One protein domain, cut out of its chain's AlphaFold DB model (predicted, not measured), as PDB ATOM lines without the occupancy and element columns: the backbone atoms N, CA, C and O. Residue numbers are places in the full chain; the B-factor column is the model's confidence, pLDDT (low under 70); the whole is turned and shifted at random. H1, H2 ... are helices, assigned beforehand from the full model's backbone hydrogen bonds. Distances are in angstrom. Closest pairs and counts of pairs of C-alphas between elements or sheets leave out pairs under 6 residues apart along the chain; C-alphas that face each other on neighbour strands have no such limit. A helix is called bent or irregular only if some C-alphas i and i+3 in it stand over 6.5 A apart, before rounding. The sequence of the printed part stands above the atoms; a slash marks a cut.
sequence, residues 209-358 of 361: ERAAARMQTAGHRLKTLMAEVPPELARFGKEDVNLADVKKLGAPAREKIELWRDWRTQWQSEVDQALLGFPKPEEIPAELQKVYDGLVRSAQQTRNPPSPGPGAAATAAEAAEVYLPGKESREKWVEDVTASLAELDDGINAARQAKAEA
ATOM      1  N   GLU A 209     -10.757   7.573  50.693       96.31
ATOM      2  CA  GLU A 209     -11.371   8.606  49.848       96.31
ATOM      3  C   GLU A 209     -11.870   8.004  48.539       96.31
ATOM      4  O   GLU A 209     -12.940   8.371  48.051       96.31
ATOM      5  N   ARG A 210     -11.160   7.002  48.013       95.12
ATOM      6  CA  ARG A 210     -11.635   6.242  46.856       95.12
ATOM      7  C   ARG A 210     -12.920   5.472  47.164       95.12
ATOM      8  O   ARG A 210     -13.839   5.489  46.342       95.12
ATOM      9  N   ALA A 211     -13.001   4.802  48.315       94.81
ATOM     10  CA  ALA A 211     -14.203   4.088  48.743       94.81
ATOM     11  C   ALA A 211     -15.375   5.060  48.947       94.81
ATOM     12  O   ALA A 211     -16.430   4.877  48.336       94.81
ATOM     13  N   ALA A 212     -15.162   6.144  49.701       96.69
ATOM     14  CA  ALA A 212     -16.152   7.191  49.942       96.69
ATOM     15  C   ALA A 212     -16.684   7.791  48.632       96.69
ATOM     16  O   ALA A 212     -17.896   7.842  48.433       96.69
ATOM     17  N   ALA A 213     -15.808   8.172  47.696       96.12
ATOM     18  CA  ALA A 213     -16.217   8.744  46.413       96.12
ATOM     19  C   ALA A 213     -17.071   7.772  45.577       96.12
ATOM     20  O   ALA A 213     -18.049   8.182  44.942       96.12
ATOM     21  N   ARG A 214     -16.745   6.472  45.589       95.00
ATOM     22  CA  ARG A 214     -17.541   5.442  44.900       95.00
ATOM     23  C   ARG A 214     -18.897   5.227  45.566       95.00
ATOM     24  O   ARG A 214     -19.890   5.109  44.851       95.00
ATOM     25  N   MET A 215     -18.957   5.235  46.899       95.69
ATOM     26  CA  MET A 215     -20.216   5.175  47.650       95.69
ATOM     27  C   MET A 215     -21.103   6.385  47.347       95.69
ATOM     28  O   MET A 215     -22.270   6.198  47.020       95.69
ATOM     29  N   GLN A 216     -20.548   7.604  47.359       96.06
ATOM     30  CA  GLN A 216     -21.274   8.828  46.987       96.06
ATOM     31  C   GLN A 216     -21.792   8.761  45.553       96.06
ATOM     32  O   GLN A 216     -22.960   9.034  45.300       96.06
ATOM     33  N   THR A 217     -20.944   8.339  44.611       95.75
ATOM     34  CA  THR A 217     -21.337   8.208  43.202       95.75
ATOM     35  C   THR A 217     -22.489   7.217  43.033       95.75
ATOM     36  O   THR A 217     -23.467   7.529  42.356       95.75
ATOM     37  N   ALA A 218     -22.401   6.038  43.655       93.75
ATOM     38  CA  ALA A 218     -23.465   5.041  43.606       93.75
ATOM     39  C   ALA A 218     -24.753   5.549  44.269       93.75
ATOM     40  O   ALA A 218     -25.825   5.465  43.678       93.75
ATOM     41  N   GLY A 219     -24.646   6.145  45.457       96.00
ATOM     42  CA  GLY A 219     -25.778   6.732  46.164       96.00
ATOM     43  C   GLY A 219     -26.475   7.833  45.378       96.00
ATOM     44  O   GLY A 219     -27.696   7.837  45.298       96.00
ATOM     45  N   HIS A 220     -25.724   8.729  44.734       96.75
ATOM     46  CA  HIS A 220     -26.291   9.763  43.866       96.75
ATOM     47  C   HIS A 220     -27.020   9.173  42.662       96.75
ATOM     48  O   HIS A 220     -28.111   9.632  42.343       96.75
ATOM     49  N   ARG A 221     -26.474   8.132  42.022       96.62
ATOM     50  CA  ARG A 221     -27.172   7.450  40.922       96.62
ATOM     51  C   ARG A 221     -28.484   6.824  41.388       96.62
ATOM     52  O   ARG A 221     -29.490   6.985  40.708       96.62
ATOM     53  N   LEU A 222     -28.494   6.175  42.556       96.31
ATOM     54  CA  LEU A 222     -29.724   5.639  43.146       96.31
ATOM     55  C   LEU A 222     -30.721   6.751  43.496       96.31
ATOM     56  O   LEU A 222     -31.902   6.605  43.204       96.31
ATOM     57  N   LYS A 223     -30.264   7.879  44.067       97.06
ATOM     58  CA  LYS A 223     -31.113   9.055  44.339       97.06
ATOM     59  C   LYS A 223     -31.760   9.578  43.054       97.06
ATOM     60  O   LYS A 223     -32.956   9.846  43.053       97.06
ATOM     61  N   THR A 224     -30.987   9.698  41.972       97.12
ATOM     62  CA  THR A 224     -31.497  10.136  40.664       97.12
ATOM     63  C   THR A 224     -32.550   9.171  40.132       97.12
ATOM     64  O   THR A 224     -33.640   9.619  39.800       97.12
ATOM     65  N   LEU A 225     -32.273   7.862  40.132       96.56
ATOM     66  CA  LEU A 225     -33.253   6.856  39.712       96.56
ATOM     67  C   LEU A 225     -34.537   6.936  40.547       96.56
ATOM     68  O   LEU A 225     -35.636   6.956  40.006       96.56
ATOM     69  N   MET A 226     -34.424   7.038  41.874       97.06
ATOM     70  CA  MET A 226     -35.591   7.119  42.759       97.06
ATOM     71  C   MET A 226     -36.438   8.375  42.534       97.06
ATOM     72  O   MET A 226     -37.646   8.336  42.764       97.06
ATOM     73  N   ALA A 227     -35.847   9.470  42.054       96.69
ATOM     74  CA  ALA A 227     -36.589  10.676  41.693       96.69
ATOM     75  C   ALA A 227     -37.456  10.496  40.430       96.69
ATOM     76  O   ALA A 227     -38.439  11.220  40.261       96.69
ATOM     77  N   GLU A 228     -37.127   9.532  39.566       95.94
ATOM     78  CA  GLU A 228     -37.863   9.218  38.330       95.94
ATOM     79  C   GLU A 228     -39.042   8.260  38.579       95.94
ATOM     80  O   GLU A 228     -39.993   8.216  37.801       95.94
ATOM     81  N   VAL A 229     -39.050   7.554  39.712       95.75
ATOM     82  CA  VAL A 229     -40.073   6.555  40.053       95.75
ATOM     83  C   VAL A 229     -41.492   7.135  40.218       95.75
ATOM     84  O   VAL A 229     -42.424   6.563  39.645       95.75
ATOM     85  N   PRO A 230     -41.742   8.237  40.961       95.56
ATOM     86  CA  PRO A 230     -43.104   8.731  41.199       95.56
ATOM     87  C   PRO A 230     -43.972   8.942  39.942       95.56
ATOM     88  O   PRO A 230     -45.116   8.472  39.943       95.56
ATOM     89  N   PRO A 231     -43.499   9.609  38.865       94.88
ATOM     90  CA  PRO A 231     -44.296   9.751  37.649       94.88
ATOM     91  C   PRO A 231     -44.539   8.415  36.938       94.88
ATOM     92  O   PRO A 231     -45.630   8.211  36.405       94.88
ATOM     93  N   GLU A 232     -43.587   7.480  36.962       94.25
ATOM     94  CA  GLU A 232     -43.785   6.149  36.381       94.25
ATOM     95  C   GLU A 232     -44.839   5.346  37.138       94.25
ATOM     96  O   GLU A 232     -45.676   4.682  36.524       94.25
ATOM     97  N   LEU A 233     -44.865   5.450  38.470       93.50
ATOM     98  CA  LEU A 233     -45.826   4.727  39.296       93.50
ATOM     99  C   LEU A 233     -47.281   5.153  39.061       93.50
ATOM    100  O   LEU A 233     -48.200   4.362  39.298       93.50
ATOM    101  N   ALA A 234     -47.510   6.370  38.561       93.19
ATOM    102  CA  ALA A 234     -48.847   6.885  38.277       93.19
ATOM    103  C   ALA A 234     -49.614   6.028  37.251       93.19
ATOM    104  O   ALA A 234     -50.846   5.960  37.306       93.19
ATOM    105  N   ARG A 235     -48.910   5.317  36.356       93.62
ATOM    106  CA  ARG A 235     -49.528   4.477  35.314       93.62
ATOM    107  C   ARG A 235     -50.196   3.207  35.844       93.62
ATOM    108  O   ARG A 235     -51.010   2.612  35.146       93.62
ATOM    109  N   PHE A 236     -49.895   2.806  37.078       93.19
ATOM    110  CA  PHE A 236     -50.404   1.567  37.668       93.19
ATOM    111  C   PHE A 236     -51.688   1.744  38.497       93.19
ATOM    112  O   PHE A 236     -52.161   0.797  39.123       93.19
ATOM    113  N   GLY A 237     -52.277   2.942  38.524       92.62
ATOM    114  CA  GLY A 237     -53.528   3.203  39.243       92.62
ATOM    115  C   GLY A 237     -53.375   3.196  40.769       92.62
ATOM    116  O   GLY A 237     -52.278   3.369  41.292       92.62
ATOM    117  N   LYS A 238     -54.485   3.063  41.507       94.44
ATOM    118  CA  LYS A 238     -54.490   3.142  42.985       94.44
ATOM    119  C   LYS A 238     -54.528   1.788  43.686       94.44
ATOM    120  O   LYS A 238     -54.041   1.668  44.806       94.44
ATOM    121  N   GLU A 239     -55.146   0.817  43.034       90.62
ATOM    122  CA  GLU A 239     -55.548  -0.452  43.627       90.62
ATOM    123  C   GLU A 239     -54.389  -1.445  43.674       90.62
ATOM    124  O   GLU A 239     -53.509  -1.431  42.811       90.62
ATOM    125  N   ASP A 240     -54.425  -2.298  44.691       89.94
ATOM    126  CA  ASP A 240     -53.668  -3.545  44.717       89.94
ATOM    127  C   ASP A 240     -54.307  -4.530  43.724       89.94
ATOM    128  O   ASP A 240     -55.531  -4.537  43.565       89.94
ATOM    129  N   VAL A 241     -53.493  -5.320  43.024       87.06
ATOM    130  CA  VAL A 241     -53.973  -6.385  42.136       87.06
ATOM    131  C   VAL A 241     -53.240  -7.677  42.472       87.06
ATOM    132  O   VAL A 241     -52.073  -7.866  42.109       87.06
ATOM    133  N   ASN A 242     -53.963  -8.584  43.129       86.81
ATOM    134  CA  ASN A 242     -53.470  -9.890  43.558       86.81
ATOM    135  C   ASN A 242     -54.191 -11.051  42.841       86.81
ATOM    136  O   ASN A 242     -54.953 -10.872  41.884       86.81
ATOM    137  N   LEU A 243     -53.948 -12.283  43.296       79.94
ATOM    138  CA  LEU A 243     -54.529 -13.490  42.708       79.94
ATOM    139  C   LEU A 243     -56.069 -13.521  42.775       79.94
ATOM    140  O   LEU A 243     -56.717 -14.044  41.862       79.94
ATOM    141  N   ALA A 244     -56.674 -12.980  43.834       82.25
ATOM    142  CA  ALA A 244     -58.128 -12.909  43.962       82.25
ATOM    143  C   ALA A 244     -58.732 -11.980  42.899       82.25
ATOM    144  O   ALA A 244     -59.763 -12.308  42.304       82.25
ATOM    145  N   ASP A 245     -58.052 -10.876  42.586       82.50
ATOM    146  CA  ASP A 245     -58.459  -9.950  41.528       82.50
ATOM    147  C   ASP A 245     -58.324 -10.581  40.146       82.50
ATOM    148  O   ASP A 245     -59.219 -10.436  39.317       82.50
ATOM    149  N   VAL A 246     -57.277 -11.377  39.908       83.81
ATOM    150  CA  VAL A 246     -57.149 -12.162  38.670       83.81
ATOM    151  C   VAL A 246     -58.314 -13.142  38.510       83.81
ATOM    152  O   VAL A 246     -58.863 -13.266  37.414       83.81
ATOM    153  N   LYS A 247     -58.725 -13.813  39.594       86.25
ATOM    154  CA  LYS A 247     -59.870 -14.743  39.588       86.25
ATOM    155  C   LYS A 247     -61.200 -14.023  39.339       86.25
ATOM    156  O   LYS A 247     -62.068 -14.582  38.675       86.25
ATOM    157  N   LYS A 248     -61.362 -12.802  39.855       88.25
ATOM    158  CA  LYS A 248     -62.611 -12.026  39.776       88.25
ATOM    159  C   LYS A 248     -62.747 -11.211  38.487       88.25
ATOM    160  O   LYS A 248     -63.821 -11.180  37.897       88.25
ATOM    161  N   LEU A 249     -61.687 -10.510  38.095       85.06
ATOM    162  CA  LEU A 249     -61.682  -9.527  37.009       85.06
ATOM    163  C   LEU A 249     -61.159 -10.112  35.692       85.06
ATOM    164  O   LEU A 249     -61.455  -9.571  34.632       85.06
ATOM    165  N   GLY A 250     -60.414 -11.222  35.728       91.25
ATOM    166  CA  GLY A 250     -59.933 -11.904  34.529       91.25
ATOM    167  C   GLY A 250     -58.806 -11.151  33.814       91.25
ATOM    168  O   GLY A 250     -57.796 -10.800  34.426       91.25
ATOM    169  N   ALA A 251     -58.953 -10.942  32.501       90.50
ATOM    170  CA  ALA A 251     -57.891 -10.424  31.630       90.50
ATOM    171  C   ALA A 251     -57.335  -9.035  32.028       90.50
ATOM    172  O   ALA A 251     -56.114  -8.912  32.085       90.50
ATOM    173  N   PRO A 252     -58.152  -8.027  32.404       90.31
ATOM    174  CA  PRO A 252     -57.637  -6.708  32.792       90.31
ATOM    175  C   PRO A 252     -56.712  -6.722  34.019       90.31
ATOM    176  O   PRO A 252     -55.781  -5.926  34.107       90.31
ATOM    177  N   ALA A 253     -56.954  -7.614  34.986       88.19
ATOM    178  CA  ALA A 253     -56.084  -7.752  36.156       88.19
ATOM    179  C   ALA A 253     -54.742  -8.403  35.788       88.19
ATOM    180  O   ALA A 253     -53.700  -7.985  36.289       88.19
ATOM    181  N   ARG A 254     -54.757  -9.384  34.874       88.81
ATOM    182  CA  ARG A 254     -53.534 -10.021  34.362       88.81
ATOM    183  C   ARG A 254     -52.658  -9.032  33.603       88.81
ATOM    184  O   ARG A 254     -51.471  -8.966  33.886       88.81
ATOM    185  N   GLU A 255     -53.252  -8.215  32.737       91.75
ATOM    186  CA  GLU A 255     -52.528  -7.196  31.965       91.75
ATOM    187  C   GLU A 255     -51.804  -6.190  32.878       91.75
ATOM    188  O   GLU A 255     -50.636  -5.874  32.665       91.75
ATOM    189  N   LYS A 256     -52.452  -5.738  33.963       92.12
ATOM    190  CA  LYS A 256     -51.809  -4.864  34.961       92.12
ATOM    191  C   LYS A 256     -50.633  -5.537  35.676       92.12
ATOM    192  O   LYS A 256     -49.623  -4.883  35.931       92.12
ATOM    193  N   ILE A 257     -50.771  -6.819  36.022       90.00
ATOM    194  CA  ILE A 257     -49.706  -7.600  36.665       90.00
ATOM    195  C   ILE A 257     -48.526  -7.795  35.706       90.00
ATOM    196  O   ILE A 257     -47.380  -7.647  36.126       90.00
ATOM    197  N   GLU A 258     -48.785  -8.094  34.435       91.50
ATOM    198  CA  GLU A 258     -47.747  -8.231  33.406       91.50
ATOM    199  C   GLU A 258     -47.000  -6.910  33.198       91.50
ATOM    200  O   GLU A 258     -45.777  -6.884  33.316       91.50
ATOM    201  N   LEU A 259     -47.718  -5.789  33.055       94.06
ATOM    202  CA  LEU A 259     -47.106  -4.460  32.948       94.06
ATOM    203  C   LEU A 259     -46.205  -4.132  34.154       94.06
ATOM    204  O   LEU A 259     -45.142  -3.527  34.008       94.06
ATOM    205  N   TRP A 260     -46.626  -4.516  35.361       94.00
ATOM    206  CA  TRP A 260     -45.832  -4.339  36.578       94.00
ATOM    207  C   TRP A 260     -44.586  -5.228  36.610       94.00
ATOM    208  O   TRP A 260     -43.520  -4.769  37.019       94.00
ATOM    209  N   ARG A 261     -44.697  -6.485  36.168       91.44
ATOM    210  CA  ARG A 261     -43.566  -7.424  36.069       91.44
ATOM    211  C   ARG A 261     -42.515  -6.928  35.087       91.44
ATOM    212  O   ARG A 261     -41.328  -6.939  35.421       91.44
ATOM    213  N   ASP A 262     -42.951  -6.452  33.927       93.56
ATOM    214  CA  ASP A 262     -42.064  -5.903  32.905       93.56
ATOM    215  C   ASP A 262     -41.337  -4.666  33.431       93.56
ATOM    216  O   ASP A 262     -40.107  -4.594  33.369       93.56
ATOM    217  N   TRP A 263     -42.071  -3.739  34.057       95.62
ATOM    218  CA  TRP A 263     -41.462  -2.575  34.696       95.62
ATOM    219  C   TRP A 263     -40.463  -2.955  35.781       95.62
ATOM    220  O   TRP A 263     -39.350  -2.448  35.773       95.62
ATOM    221  N   ARG A 264     -40.823  -3.865  36.695       92.75
ATOM    222  CA  ARG A 264     -39.922  -4.291  37.774       92.75
ATOM    223  C   ARG A 264     -38.640  -4.900  37.210       92.75
ATOM    224  O   ARG A 264     -37.566  -4.653  37.750       92.75
ATOM    225  N   THR A 265     -38.745  -5.681  36.138       86.25
ATOM    226  CA  THR A 265     -37.589  -6.297  35.472       86.25
ATOM    227  C   THR A 265     -36.679  -5.236  34.854       86.25
ATOM    228  O   THR A 265     -35.465  -5.273  35.054       86.25
ATOM    229  N   GLN A 266     -37.258  -4.258  34.152       92.25
ATOM    230  CA  GLN A 266     -36.513  -3.122  33.609       92.25
ATOM    231  C   GLN A 266     -35.847  -2.307  34.728       92.25
ATOM    232  O   GLN A 266     -34.642  -2.073  34.685       92.25
ATOM    233  N   TRP A 267     -36.609  -1.955  35.760       93.75
ATOM    234  CA  TRP A 267     -36.143  -1.209  36.922       93.75
ATOM    235  C   TRP A 267     -34.970  -1.902  37.623       93.75
ATOM    236  O   TRP A 267     -33.965  -1.274  37.942       93.75
ATOM    237  N   GLN A 268     -35.040  -3.222  37.814       87.38
ATOM    238  CA  GLN A 268     -33.932  -3.993  38.385       87.38
ATOM    239  C   GLN A 268     -32.651  -3.877  37.557       87.38
ATOM    240  O   GLN A 268     -31.573  -3.749  38.134       87.38
ATOM    241  N   SER A 269     -32.767  -3.879  36.227       83.12
ATOM    242  CA  SER A 269     -31.632  -3.656  35.331       83.12
ATOM    243  C   SER A 269     -31.047  -2.251  35.500       83.12
ATOM    244  O   SER A 269     -29.832  -2.102  35.610       83.12
ATOM    245  N   GLU A 270     -31.885  -1.216  35.585       90.31
ATOM    246  CA  GLU A 270     -31.448   0.173  35.794       90.31
ATOM    247  C   GLU A 270     -30.743   0.360  37.142       90.31
ATOM    248  O   GLU A 270     -29.679   0.982  37.210       90.31
ATOM    249  N   VAL A 271     -31.264  -0.257  38.205       89.25
ATOM    250  CA  VAL A 271     -30.611  -0.282  39.520       89.25
ATOM    251  C   VAL A 271     -29.269  -1.013  39.448       89.25
ATOM    252  O   VAL A 271     -28.266  -0.488  39.932       89.25
ATOM    253  N   ASP A 272     -29.203  -2.181  38.805       83.81
ATOM    254  CA  ASP A 272     -27.951  -2.927  38.632       83.81
ATOM    255  C   ASP A 272     -26.910  -2.106  37.833       83.81
ATOM    256  O   ASP A 272     -25.720  -2.124  38.160       83.81
ATOM    257  N   GLN A 273     -27.347  -1.311  36.847       83.56
ATOM    258  CA  GLN A 273     -26.497  -0.355  36.124       83.56
ATOM    259  C   GLN A 273     -26.029   0.808  37.013       83.56
ATOM    260  O   GLN A 273     -24.851   1.173  36.978       83.56
ATOM    261  N   ALA A 274     -26.904   1.381  37.843       86.75
ATOM    262  CA  ALA A 274     -26.527   2.441  38.784       86.75
ATOM    263  C   ALA A 274     -25.474   1.971  39.796       86.75
ATOM    264  O   ALA A 274     -24.577   2.739  40.163       86.75
ATOM    265  N   LEU A 275     -25.544   0.695  40.180       86.44
ATOM    266  CA  LEU A 275     -24.592   0.019  41.054       86.44
ATOM    267  C   LEU A 275     -23.296  -0.404  40.339       86.44
ATOM    268  O   LEU A 275     -22.390  -0.941  40.978       86.44
ATOM    269  N   LEU A 276     -23.121  -0.132  39.041       84.19
ATOM    270  CA  LEU A 276     -21.829  -0.361  38.396       84.19
ATOM    271  C   LEU A 276     -20.742   0.512  39.022       84.19
ATOM    272  O   LEU A 276     -20.815   1.744  39.045       84.19
ATOM    273  N   GLY A 277     -19.685  -0.146  39.493       78.75
ATOM    274  CA  GLY A 277     -18.608   0.515  40.216       78.75
ATOM    275  C   GLY A 277     -18.903   0.718  41.701       78.75
ATOM    276  O   GLY A 277     -18.105   1.384  42.363       78.75
ATOM    277  N   PHE A 278     -19.961   0.107  42.248       86.31
ATOM    278  CA  PHE A 278     -20.124  -0.037  43.695       86.31
ATOM    279  C   PHE A 278     -18.832  -0.605  44.300       86.31
ATOM    280  O   PHE A 278     -18.244  -1.520  43.706       86.31
ATOM    281  N   PRO A 279     -18.299  -0.021  45.384       84.38
ATOM    282  CA  PRO A 279     -17.065  -0.514  45.974       84.38
ATOM    283  C   PRO A 279     -17.281  -1.917  46.527       84.38
ATOM    284  O   PRO A 279     -18.347  -2.236  47.055       84.38
ATOM    285  N   LYS A 280     -16.283  -2.776  46.344       82.38
ATOM    286  CA  LYS A 280     -16.343  -4.138  46.861       82.38
ATOM    287  C   LYS A 280     -16.134  -4.112  48.378       82.38
ATOM    288  O   LYS A 280     -15.420  -3.228  48.849       82.38
ATOM    289  N   PRO A 281     -16.696  -5.061  49.145       77.75
ATOM    290  CA  PRO A 281     -16.551  -5.088  50.601       77.75
ATOM    291  C   PRO A 281     -15.099  -5.011  51.101       77.75
ATOM    292  O   PRO A 281     -14.834  -4.373  52.115       77.75
ATOM    293  N   GLU A 282     -14.158  -5.641  50.397       78.19
ATOM    294  CA  GLU A 282     -12.724  -5.628  50.709       78.19
ATOM    295  C   GLU A 282     -12.045  -4.269  50.459       78.19
ATOM    296  O   GLU A 282     -10.971  -4.003  50.989       78.19
ATOM    297  N   GLU A 283     -12.680  -3.386  49.686       84.50
ATOM    298  CA  GLU A 283     -12.205  -2.026  49.421       84.50
ATOM    299  C   GLU A 283     -12.708  -1.021  50.474       84.50
ATOM    300  O   GLU A 283     -12.369   0.158  50.385       84.50
ATOM    301  N   ILE A 284     -13.528  -1.456  51.443       90.56
ATOM    302  CA  ILE A 284     -14.172  -0.585  52.434       90.56
ATOM    303  C   ILE A 284     -13.337  -0.529  53.721       90.56
ATOM    304  O   ILE A 284     -13.211  -1.541  54.413       90.56
ATOM    305  N   PRO A 285     -12.802   0.644  54.098       92.31
ATOM    306  CA  PRO A 285     -12.210   0.841  55.416       92.31
ATOM    307  C   PRO A 285     -13.235   0.645  56.537       92.31
ATOM    308  O   PRO A 285     -14.423   0.932  56.364       92.31
ATOM    309  N   ALA A 286     -12.768   0.230  57.715       87.88
ATOM    310  CA  ALA A 286     -13.626  -0.039  58.871       87.88
ATOM    311  C   ALA A 286     -14.508   1.165  59.255       87.88
ATOM    312  O   ALA A 286     -15.670   0.997  59.618       87.88
ATOM    313  N   GLU A 287     -13.987   2.382  59.102       93.44
ATOM    314  CA  GLU A 287     -14.676   3.642  59.393       93.44
ATOM    315  C   GLU A 287     -15.897   3.876  58.488       93.44
ATOM    316  O   GLU A 287     -16.850   4.538  58.895       93.44
ATOM    317  N   LEU A 288     -15.897   3.316  57.273       95.12
ATOM    318  CA  LEU A 288     -17.004   3.419  56.317       95.12
ATOM    319  C   LEU A 288     -17.964   2.229  56.373       95.12
ATOM    320  O   LEU A 288     -19.006   2.281  55.720       95.12
ATOM    321  N   GLN A 289     -17.677   1.182  57.155       89.81
ATOM    322  CA  GLN A 289     -18.458  -0.059  57.127       89.81
ATOM    323  C   GLN A 289     -19.944   0.180  57.433       89.81
ATOM    324  O   GLN A 289     -20.801  -0.281  56.687       89.81
ATOM    325  N   LYS A 290     -20.264   0.986  58.456       88.75
ATOM    326  CA  LYS A 290     -21.660   1.316  58.806       88.75
ATOM    327  C   LYS A 290     -22.399   2.010  57.657       88.75
ATOM    328  O   LYS A 290     -23.564   1.715  57.395       88.75
ATOM    329  N   VAL A 291     -21.727   2.944  56.988       94.00
ATOM    330  CA  VAL A 291     -22.289   3.695  55.859       94.00
ATOM    331  C   VAL A 291     -22.481   2.770  54.657       94.00
ATOM    332  O   VAL A 291     -23.506   2.831  53.981       94.00
ATOM    333  N   TYR A 292     -21.516   1.885  54.414       93.12
ATOM    334  CA  TYR A 292     -21.570   0.888  53.356       93.12
ATOM    335  C   TYR A 292     -22.741  -0.074  53.558       93.12
ATOM    336  O   TYR A 292     -23.518  -0.279  52.629       93.12
ATOM    337  N   ASP A 293     -22.930  -0.588  54.772       84.50
ATOM    338  CA  ASP A 293     -24.043  -1.480  55.103       84.50
ATOM    339  C   ASP A 293     -25.401  -0.785  54.908       84.50
ATOM    340  O   ASP A 293     -26.345  -1.387  54.392       84.50
ATOM    341  N   GLY A 294     -25.485   0.501  55.273       88.31
ATOM    342  CA  GLY A 294     -26.645   1.346  54.992       88.31
ATOM    343  C   GLY A 294     -26.927   1.445  53.494       88.31
ATOM    344  O   GLY A 294     -28.025   1.117  53.056       88.31
ATOM    345  N   LEU A 295     -25.916   1.793  52.696       92.06
ATOM    346  CA  LEU A 295     -26.046   1.920  51.245       92.06
ATOM    347  C   LEU A 295     -26.409   0.592  50.562       92.06
ATOM    348  O   LEU A 295     -27.237   0.584  49.654       92.06
ATOM    349  N   VAL A 296     -25.829  -0.533  50.996       87.50
ATOM    350  CA  VAL A 296     -26.189  -1.876  50.505       87.50
ATOM    351  C   VAL A 296     -27.660  -2.170  50.786       87.50
ATOM    352  O   VAL A 296     -28.370  -2.641  49.896       87.50
ATOM    353  N   ARG A 297     -28.142  -1.854  51.994       85.50
ATOM    354  CA  ARG A 297     -29.557  -2.005  52.348       85.50
ATOM    355  C   ARG A 297     -30.449  -1.131  51.467       85.50
ATOM    356  O   ARG A 297     -31.412  -1.648  50.905       85.50
ATOM    357  N   SER A 298     -30.117   0.149  51.284       91.00
ATOM    358  CA  SER A 298     -30.886   1.053  50.416       91.00
ATOM    359  C   SER A 298     -30.896   0.562  48.968       91.00
ATOM    360  O   SER A 298     -31.945   0.555  48.333       91.00
ATOM    361  N   ALA A 299     -29.763   0.084  48.447       88.62
ATOM    362  CA  ALA A 299     -29.659  -0.488  47.105       88.62
ATOM    363  C   ALA A 299     -30.553  -1.728  46.938       88.62
ATOM    364  O   ALA A 299     -31.237  -1.875  45.927       88.62
ATOM    365  N   GLN A 300     -30.602  -2.603  47.943       84.56
ATOM    366  CA  GLN A 300     -31.470  -3.782  47.934       84.56
ATOM    367  C   GLN A 300     -32.951  -3.417  47.998       84.56
ATOM    368  O   GLN A 300     -33.746  -4.012  47.271       84.56
ATOM    369  N   GLN A 301     -33.320  -2.439  48.825       87.31
ATOM    370  CA  GLN A 301     -34.688  -1.923  48.875       87.31
ATOM    371  C   GLN A 301     -35.071  -1.249  47.554       87.31
ATOM    372  O   GLN A 301     -36.154  -1.502  47.036       87.31
ATOM    373  N   THR A 302     -34.162  -0.474  46.955       90.56
ATOM    374  CA  THR A 302     -34.338   0.136  45.627       90.56
ATOM    375  C   THR A 302     -34.581  -0.945  44.572       90.56
ATOM    376  O   THR A 302     -35.519  -0.858  43.792       90.56
ATOM    377  N   ARG A 303     -33.789  -2.022  44.574       89.12
ATOM    378  CA  ARG A 303     -33.911  -3.134  43.615       89.12
ATOM    379  C   ARG A 303     -35.203  -3.948  43.771       89.12
ATOM    380  O   ARG A 303     -35.618  -4.638  42.836       89.12
ATOM    381  N   ASN A 304     -35.836  -3.910  44.942       86.81
ATOM    382  CA  ASN A 304     -37.003  -4.727  45.262       86.81
ATOM    383  C   ASN A 304     -38.209  -3.860  45.642       86.81
ATOM    384  O   ASN A 304     -38.510  -3.723  46.828       86.81
ATOM    385  N   PRO A 305     -38.936  -3.324  44.642       86.44
ATOM    386  CA  PRO A 305     -40.246  -2.728  44.867       86.44
ATOM    387  C   PRO A 305     -41.177  -3.685  45.631       86.44
ATOM    388  O   PRO A 305     -41.037  -4.909  45.497       86.44
ATOM    389  N   PRO A 306     -42.145  -3.158  46.403       85.69
ATOM    390  CA  PRO A 306     -43.010  -3.975  47.239       85.69
ATOM    391  C   PRO A 306     -43.822  -4.971  46.406       85.69
ATOM    392  O   PRO A 306     -44.231  -4.686  45.280       85.69
ATOM    393  N   SER A 307     -44.083  -6.138  46.989       84.19
ATOM    394  CA  SER A 307     -45.021  -7.128  46.464       84.19
ATOM    395  C   SER A 307     -46.011  -7.459  47.579       84.19
ATOM    396  O   SER A 307     -45.575  -7.884  48.647       84.19
ATOM    397  N   PRO A 308     -47.323  -7.277  47.371       74.62
ATOM    398  CA  PRO A 308     -48.341  -7.594  48.375       74.62
ATOM    399  C   PRO A 308     -48.487  -9.110  48.598       74.62
ATOM    400  O   PRO A 308     -49.183  -9.548  49.512       74.62
ATOM    401  N   GLY A 309     -47.816  -9.917  47.768       73.50
ATOM    402  CA  GLY A 309     -47.973 -11.360  47.749       73.50
ATOM    403  C   GLY A 309     -49.324 -11.780  47.160       73.50
ATOM    404  O   GLY A 309     -50.100 -10.953  46.677       73.50
ATOM    405  N   PRO A 310     -49.622 -13.083  47.176       72.69
ATOM    406  CA  PRO A 310     -50.812 -13.633  46.529       72.69
ATOM    407  C   PRO A 310     -52.126 -13.351  47.277       72.69
ATOM    408  O   PRO A 310     -53.199 -13.628  46.739       72.69
ATOM    409  N   GLY A 311     -52.063 -12.815  48.503       67.06
ATOM    410  CA  GLY A 311     -53.190 -12.747  49.436       67.06
ATOM    411  C   GLY A 311     -53.372 -14.044  50.243       67.06
ATOM    412  O   GLY A 311     -52.459 -14.862  50.353       67.06
ATOM    413  N   ALA A 312     -54.549 -14.235  50.850       56.22
ATOM    414  CA  ALA A 312     -54.835 -15.424  51.660       56.22
ATOM    415  C   ALA A 312     -54.972 -16.700  50.800       56.22
ATOM    416  O   ALA A 312     -55.629 -16.682  49.761       56.22
ATOM    417  N   ALA A 313     -54.422 -17.819  51.295       58.91
ATOM    418  CA  ALA A 313     -54.530 -19.172  50.728       58.91
ATOM    419  C   ALA A 313     -53.918 -19.360  49.323       58.91
ATOM    420  O   ALA A 313     -54.618 -19.660  48.356       58.91
ATOM    421  N   ALA A 314     -52.591 -19.244  49.239       70.50
ATOM    422  CA  ALA A 314     -51.817 -19.468  48.021       70.50
ATOM    423  C   ALA A 314     -50.941 -20.724  48.106       70.50
ATOM    424  O   ALA A 314     -50.437 -21.085  49.171       70.50
ATOM    425  N   THR A 315     -50.736 -21.381  46.970       77.62
ATOM    426  CA  THR A 315     -49.706 -22.412  46.805       77.62
ATOM    427  C   THR A 315     -48.305 -21.792  46.855       77.62
ATOM    428  O   THR A 315     -48.138 -20.594  46.646       77.62
ATOM    429  N   ALA A 316     -47.267 -22.607  47.077       68.56
ATOM    430  CA  ALA A 316     -45.880 -22.126  47.060       68.56
ATOM    431  C   ALA A 316     -45.485 -21.478  45.716       68.56
ATOM    432  O   ALA A 316     -44.711 -20.527  45.696       68.56
ATOM    433  N   ALA A 317     -46.044 -21.963  44.602       69.62
ATOM    434  CA  ALA A 317     -45.832 -21.372  43.282       69.62
ATOM    435  C   ALA A 317     -46.498 -19.991  43.159       69.62
ATOM    436  O   ALA A 317     -45.868 -19.053  42.686       69.62
ATOM    437  N   GLU A 318     -47.734 -19.845  43.645       74.69
ATOM    438  CA  GLU A 318     -48.452 -18.561  43.669       74.69
ATOM    439  C   GLU A 318     -47.804 -17.566  44.648       74.69
ATOM    440  O   GLU A 318     -47.750 -16.374  44.376       74.69
ATOM    441  N   ALA A 319     -47.236 -18.036  45.761       68.69
ATOM    442  CA  ALA A 319     -46.493 -17.189  46.697       68.69
ATOM    443  C   ALA A 319     -45.208 -16.597  46.100       68.69
ATOM    444  O   ALA A 319     -44.786 -15.519  46.515       68.69
ATOM    445  N   ALA A 320     -44.613 -17.272  45.114       63.50
ATOM    446  CA  ALA A 320     -43.438 -16.790  44.398       63.50
ATOM    447  C   ALA A 320     -43.777 -15.801  43.263       63.50
ATOM    448  O   ALA A 320     -42.868 -15.229  42.657       63.50
ATOM    449  N   GLU A 321     -45.061 -15.592  42.952       76.69
ATOM    450  CA  GLU A 321     -45.464 -14.655  41.908       76.69
ATOM    451  C   GLU A 321     -45.344 -13.186  42.343       76.69
ATOM    452  O   GLU A 321     -45.469 -12.813  43.510       76.69
ATOM    453  N   VAL A 322     -45.114 -12.316  41.356       80.94
ATOM    454  CA  VAL A 322     -45.076 -10.861  41.546       80.94
ATOM    455  C   VAL A 322     -46.460 -10.286  41.278       80.94
ATOM    456  O   VAL A 322     -46.999 -10.478  40.183       80.94
ATOM    457  N   TYR A 323     -46.987  -9.561  42.264       88.06
ATOM    458  CA  TYR A 323     -48.294  -8.902  42.242       88.06
ATOM    459  C   TYR A 323     -48.140  -7.383  42.279       88.06
ATOM    460  O   TYR A 323     -47.068  -6.880  42.626       88.06
ATOM    461  N   LEU A 324     -49.190  -6.655  41.891       91.75
ATOM    462  CA  LEU A 324     -49.153  -5.198  41.798       91.75
ATOM    463  C   LEU A 324     -49.527  -4.569  43.145       91.75
ATOM    464  O   LEU A 324     -50.710  -4.539  43.463       91.75
ATOM    465  N   PRO A 325     -48.579  -4.011  43.917       92.00
ATOM    466  CA  PRO A 325     -48.898  -3.319  45.162       92.00
ATOM    467  C   PRO A 325     -49.797  -2.101  44.925       92.00
ATOM    468  O   PRO A 325     -49.637  -1.374  43.936       92.00
ATOM    469  N   GLY A 326     -50.676  -1.829  45.890       92.50
ATOM    470  CA  GLY A 326     -51.471  -0.605  45.928       92.50
ATOM    471  C   GLY A 326     -50.614   0.663  46.008       92.50
ATOM    472  O   GLY A 326     -49.436   0.636  46.375       92.50
ATOM    473  N   LYS A 327     -51.219   1.806  45.664       95.31
ATOM    474  CA  LYS A 327     -50.518   3.096  45.568       95.31
ATOM    475  C   LYS A 327     -49.800   3.490  46.862       95.31
ATOM    476  O   LYS A 327     -48.633   3.858  46.784       95.31
ATOM    477  N   GLU A 328     -50.460   3.371  48.011       94.12
ATOM    478  CA  GLU A 328     -49.885   3.750  49.312       94.12
ATOM    479  C   GLU A 328     -48.606   2.962  49.622       94.12
ATOM    480  O   GLU A 328     -47.596   3.550  49.996       94.12
ATOM    481  N   SER A 329     -48.604   1.646  49.380       92.75
ATOM    482  CA  SER A 329     -47.423   0.799  49.588       92.75
ATOM    483  C   SER A 329     -46.253   1.209  48.694       92.75
ATOM    484  O   SER A 329     -45.105   1.189  49.134       92.75
ATOM    485  N   ARG A 330     -46.526   1.592  47.441       95.62
ATOM    486  CA  ARG A 330     -45.479   2.053  46.519       95.62
ATOM    487  C   ARG A 330     -44.936   3.426  46.900       95.62
ATOM    488  O   ARG A 330     -43.727   3.613  46.865       95.62
ATOM    489  N   GLU A 331     -45.801   4.367  47.273       95.62
ATOM    490  CA  GLU A 331     -45.381   5.702  47.721       95.62
ATOM    491  C   GLU A 331     -44.560   5.617  49.006       95.62
ATOM    492  O   GLU A 331     -43.485   6.207  49.078       95.62
ATOM    493  N   LYS A 332     -45.003   4.797  49.966       95.25
ATOM    494  CA  LYS A 332     -44.249   4.527  51.189       95.25
ATOM    495  C   LYS A 332     -42.875   3.925  50.897       95.25
ATOM    496  O   LYS A 332     -41.889   4.341  51.489       95.25
ATOM    497  N   TRP A 333     -42.793   2.966  49.975       95.75
ATOM    498  CA  TRP A 333     -41.506   2.404  49.559       95.75
ATOM    499  C   TRP A 333     -40.570   3.472  48.973       95.75
ATOM    500  O   TRP A 333     -39.399   3.519  49.346       95.75
ATOM    501  N   VAL A 334     -41.078   4.357  48.107       97.19
ATOM    502  CA  VAL A 334     -40.284   5.469  47.559       97.19
ATOM    503  C   VAL A 334     -39.802   6.408  48.663       97.19
ATOM    504  O   VAL A 334     -38.630   6.785  48.664       97.19
ATOM    505  N   GLU A 335     -40.677   6.767  49.602       96.81
ATOM    506  CA  GLU A 335     -40.353   7.615  50.754       96.81
ATOM    507  C   GLU A 335     -39.252   6.987  51.619       96.81
ATOM    508  O   GLU A 335     -38.220   7.620  51.846       96.81
ATOM    509  N   ASP A 336     -39.430   5.727  52.030       94.50
ATOM    510  CA  ASP A 336     -38.505   5.007  52.908       94.50
ATOM    511  C   ASP A 336     -37.106   4.878  52.260       94.50
ATOM    512  O   ASP A 336     -36.084   5.139  52.905       94.50
ATOM    513  N   VAL A 337     -37.039   4.542  50.964       95.31
ATOM    514  CA  VAL A 337     -35.766   4.438  50.226       95.31
ATOM    515  C   VAL A 337     -35.108   5.807  50.049       95.31
ATOM    516  O   VAL A 337     -33.899   5.942  50.254       95.31
ATOM    517  N   THR A 338     -35.882   6.836  49.696       97.12
ATOM    518  CA  THR A 338     -35.360   8.197  49.495       97.12
ATOM    519  C   THR A 338     -34.802   8.770  50.795       97.12
ATOM    520  O   THR A 338     -33.713   9.346  50.788       97.12
ATOM    521  N   ALA A 339     -35.500   8.564  51.915       95.62
ATOM    522  CA  ALA A 339     -35.037   8.959  53.241       95.62
ATOM    523  C   ALA A 339     -33.723   8.254  53.606       95.62
ATOM    524  O   ALA A 339     -32.754   8.912  53.979       95.62
ATOM    525  N   SER A 340     -33.643   6.935  53.401       93.19
ATOM    526  CA  SER A 340     -32.420   6.173  53.673       93.19
ATOM    527  C   SER A 340     -31.231   6.636  52.821       93.19
ATOM    528  O   SER A 340     -30.113   6.731  53.324       93.19
ATOM    529  N   LEU A 341     -31.452   6.960  51.542       95.94
ATOM    530  CA  LEU A 341     -30.399   7.483  50.670       95.94
ATOM    531  C   LEU A 341     -29.970   8.904  51.062       95.94
ATOM    532  O   LEU A 341     -28.808   9.263  50.854       95.94
ATOM    533  N   ALA A 342     -30.869   9.725  51.614       95.50
ATOM    534  CA  ALA A 342     -30.556  11.087  52.044       95.50
ATOM    535  C   ALA A 342     -29.481  11.121  53.147       95.50
ATOM    536  O   ALA A 342     -28.610  11.985  53.102       95.50
ATOM    537  N   GLU A 343     -29.472  10.133  54.045       95.12
ATOM    538  CA  GLU A 343     -28.503  10.011  55.150       95.12
ATOM    539  C   GLU A 343     -27.071   9.659  54.699       95.12
ATOM    540  O   GLU A 343     -26.130   9.740  55.492       95.12
ATOM    541  N   LEU A 344     -26.872   9.257  53.436       95.56
ATOM    542  CA  LEU A 344     -25.582   8.761  52.949       95.56
ATOM    543  C   LEU A 344     -24.456   9.794  53.078       95.56
ATOM    544  O   LEU A 344     -23.371   9.465  53.558       95.56
ATOM    545  N   ASP A 345     -24.697  11.023  52.625       95.44
ATOM    546  CA  ASP A 345     -23.664  12.062  52.586       95.44
ATOM    547  C   ASP A 345     -23.247  12.476  54.000       95.44
ATOM    548  O   ASP A 345     -22.053  12.595  54.286       95.44
ATOM    549  N   ASP A 346     -24.217  12.590  54.908       96.88
ATOM    550  CA  ASP A 346     -23.977  12.853  56.325       96.88
ATOM    551  C   ASP A 346     -23.201  11.707  56.980       96.88
ATOM    552  O   ASP A 346     -22.241  11.950  57.712       96.88
ATOM    553  N   GLY A 347     -23.536  10.454  56.653       97.12
ATOM    554  CA  GLY A 347     -22.802   9.276  57.114       97.12
ATOM    555  C   GLY A 347     -21.336   9.275  56.673       97.12
ATOM    556  O   GLY A 347     -20.445   9.006  57.481       97.12
ATOM    557  N   ILE A 348     -21.061   9.620  55.412       97.19
ATOM    558  CA  ILE A 348     -19.690   9.704  54.882       97.19
ATOM    559  C   ILE A 348     -18.922  10.859  55.530       97.19
ATOM    560  O   ILE A 348     -17.754  10.700  55.890       97.19
ATOM    561  N   ASN A 349     -19.563  12.012  55.716       97.56
ATOM    562  CA  ASN A 349     -18.941  13.158  56.374       97.56
ATOM    563  C   ASN A 349     -18.640  12.876  57.854       97.56
ATOM    564  O   ASN A 349     -17.553  13.214  58.324       97.56
ATOM    565  N   ALA A 350     -19.537  12.189  58.564       97.50
ATOM    566  CA  ALA A 350     -19.296  11.738  59.931       97.50
ATOM    567  C   ALA A 350     -18.124  10.743  60.002       97.50
ATOM    568  O   ALA A 350     -17.261  10.867  60.870       97.50
ATOM    569  N   ALA A 351     -18.029   9.800  59.057       96.62
ATOM    570  CA  ALA A 351     -16.898   8.874  58.973       96.62
ATOM    571  C   ALA A 351     -15.567   9.599  58.695       96.62
ATOM    572  O   ALA A 351     -14.542   9.259  59.289       96.62
ATOM    573  N   ARG A 352     -15.575  10.637  57.844       97.19
ATOM    574  CA  ARG A 352     -14.406  11.506  57.604       97.19
ATOM    575  C   ARG A 352     -13.957  12.220  58.877       97.19
ATOM    576  O   ARG A 352     -12.764  12.242  59.167       97.19
ATOM    577  N   GLN A 353     -14.897  12.787  59.632       96.75
ATOM    578  CA  GLN A 353     -14.611  13.469  60.897       96.75
ATOM    579  C   GLN A 353     -14.031  12.502  61.932       96.75
ATOM    580  O   GLN A 353     -12.954  12.759  62.463       96.75
ATOM    581  N   ALA A 354     -14.668  11.344  62.129       94.62
ATOM    582  CA  ALA A 354     -14.187  10.316  63.050       94.62
ATOM    583  C   ALA A 354     -12.762   9.847  62.705       94.62
ATOM    584  O   ALA A 354     -11.923   9.686  63.591       94.62
ATOM    585  N   LYS A 355     -12.457   9.688  61.411       93.25
ATOM    586  CA  LYS A 355     -11.108   9.349  60.946       93.25
ATOM    587  C   LYS A 355     -10.085  10.457  61.231       93.25
ATOM    588  O   LYS A 355      -8.936  10.152  61.538       93.25
ATOM    589  N   ALA A 356     -10.471  11.729  61.118       93.81
ATOM    590  CA  ALA A 356      -9.588  12.864  61.394       93.81
ATOM    591  C   ALA A 356      -9.287  13.039  62.895       93.81
ATOM    592  O   ALA A 356      -8.200  13.495  63.249       93.81
ATOM    593  N   GLU A 357     -10.236  12.672  63.758       94.38
ATOM    594  CA  GLU A 357     -10.116  12.737  65.220       94.38
ATOM    595  C   GLU A 357      -9.386  11.530  65.827       94.38
ATOM    596  O   GLU A 357      -8.915  11.604  66.964       94.38
ATOM    597  N   ALA A 358      -9.267  10.426  65.083       90.62
ATOM    598  CA  ALA A 358      -8.576   9.234  65.548       90.62
ATOM    599  C   ALA A 358      -7.109   9.562  65.905       90.62
ATOM    600  O   ALA A 358      -6.387  10.155  65.092       90.62
TER     601      ALA A 358
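This is residues 209 to 358 of the 361 residues of an uncharacterized protein of bacterium (UniProt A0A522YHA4). The model is a long, slim bundle of helices: H1 and the nearly straight H6 run along it in opposite ways, while H3 and H4 share the rest of the length, H3 toward one end and H4 toward the other, overlapping where they meet. The short H2 makes the corner at the end where H3 begins, and the tiny H5 sits in a loop off one side, touching no helix. The printed part has 150 residues with six named helices, H1 to H6 in order, and no named strand; the class is all helix. It is loose, with a radius of gyration of the C-alphas of 18.5 A, and its spans of 63 by 32 by 23 A make it only just a rod.

H1, residues 209 to 236, begins at C-alpha 209 (-11.371, 8.606, 49.848) and measures 41.5 A; it has a kink of 40 degrees near residue 230 and is irregular, but only just, with C-alphas 227 and 230 6.8 A apart. H2 is residues 243 to 249, 10.0 A. H3, residues 251 to 274, measures 34.6 A. H4, residues 286 to 303, measures 25.6 A and is irregular, with C-alphas 287 and 290 7.4 A apart. H5 is residues 316 to 319, 5.0 A. H6, residues 327 to 357, was assigned as one helix by its hydrogen bonds but is bent, with C-alphas 342 and 345 7.0 A apart; its arms are H6a, residues 327 to 342, 22.5 A, and H6b, residues 345 to 357, 18.5 A, ending at C-alpha 357 (-10.116, 12.737, 65.220).

H1, H3, H4, H6a and H6b form a bundle, helices set at shallow tilts. H1 touches H6a, opposite ways at 17 degrees, with C-alphas of Gly 219 and Leu 341 closest at 6.5 A. H1 touches H3, opposite ways at 17 degrees, closest at Arg 221 and Ala 274, C-alphas 5.5 A apart. H3 and H4 are a helical hairpin in which residues 267 to 272 touch residues 299 to 303. H4 touches H6b with residues 287 to 291 alone, the C-alphas of Glu 287 and Ala 351 closest at 5.7 A. H2 and H3 only just touch, only at the corner, with 3 pairs of C-alphas within 8 A, the closest being Val 246 and Ala 253 at 5.2 A. H2, H3, H6a and H6b have every O i to N i+4 pair within hydrogen-bond range, H1 has 19 of 24 and H4 12 of 14; H5 is too short for such a pair.

The C-alphas farthest apart, of Gly 250 and Ala 358, are 63.6 A apart. The printed part has no cut. The links H3 to H4 and H4 to H5 are long. Mean pLDDT of the printed part is 89.4; residues 311 to 313, 316 to 317 and 319 to 320 are under 70.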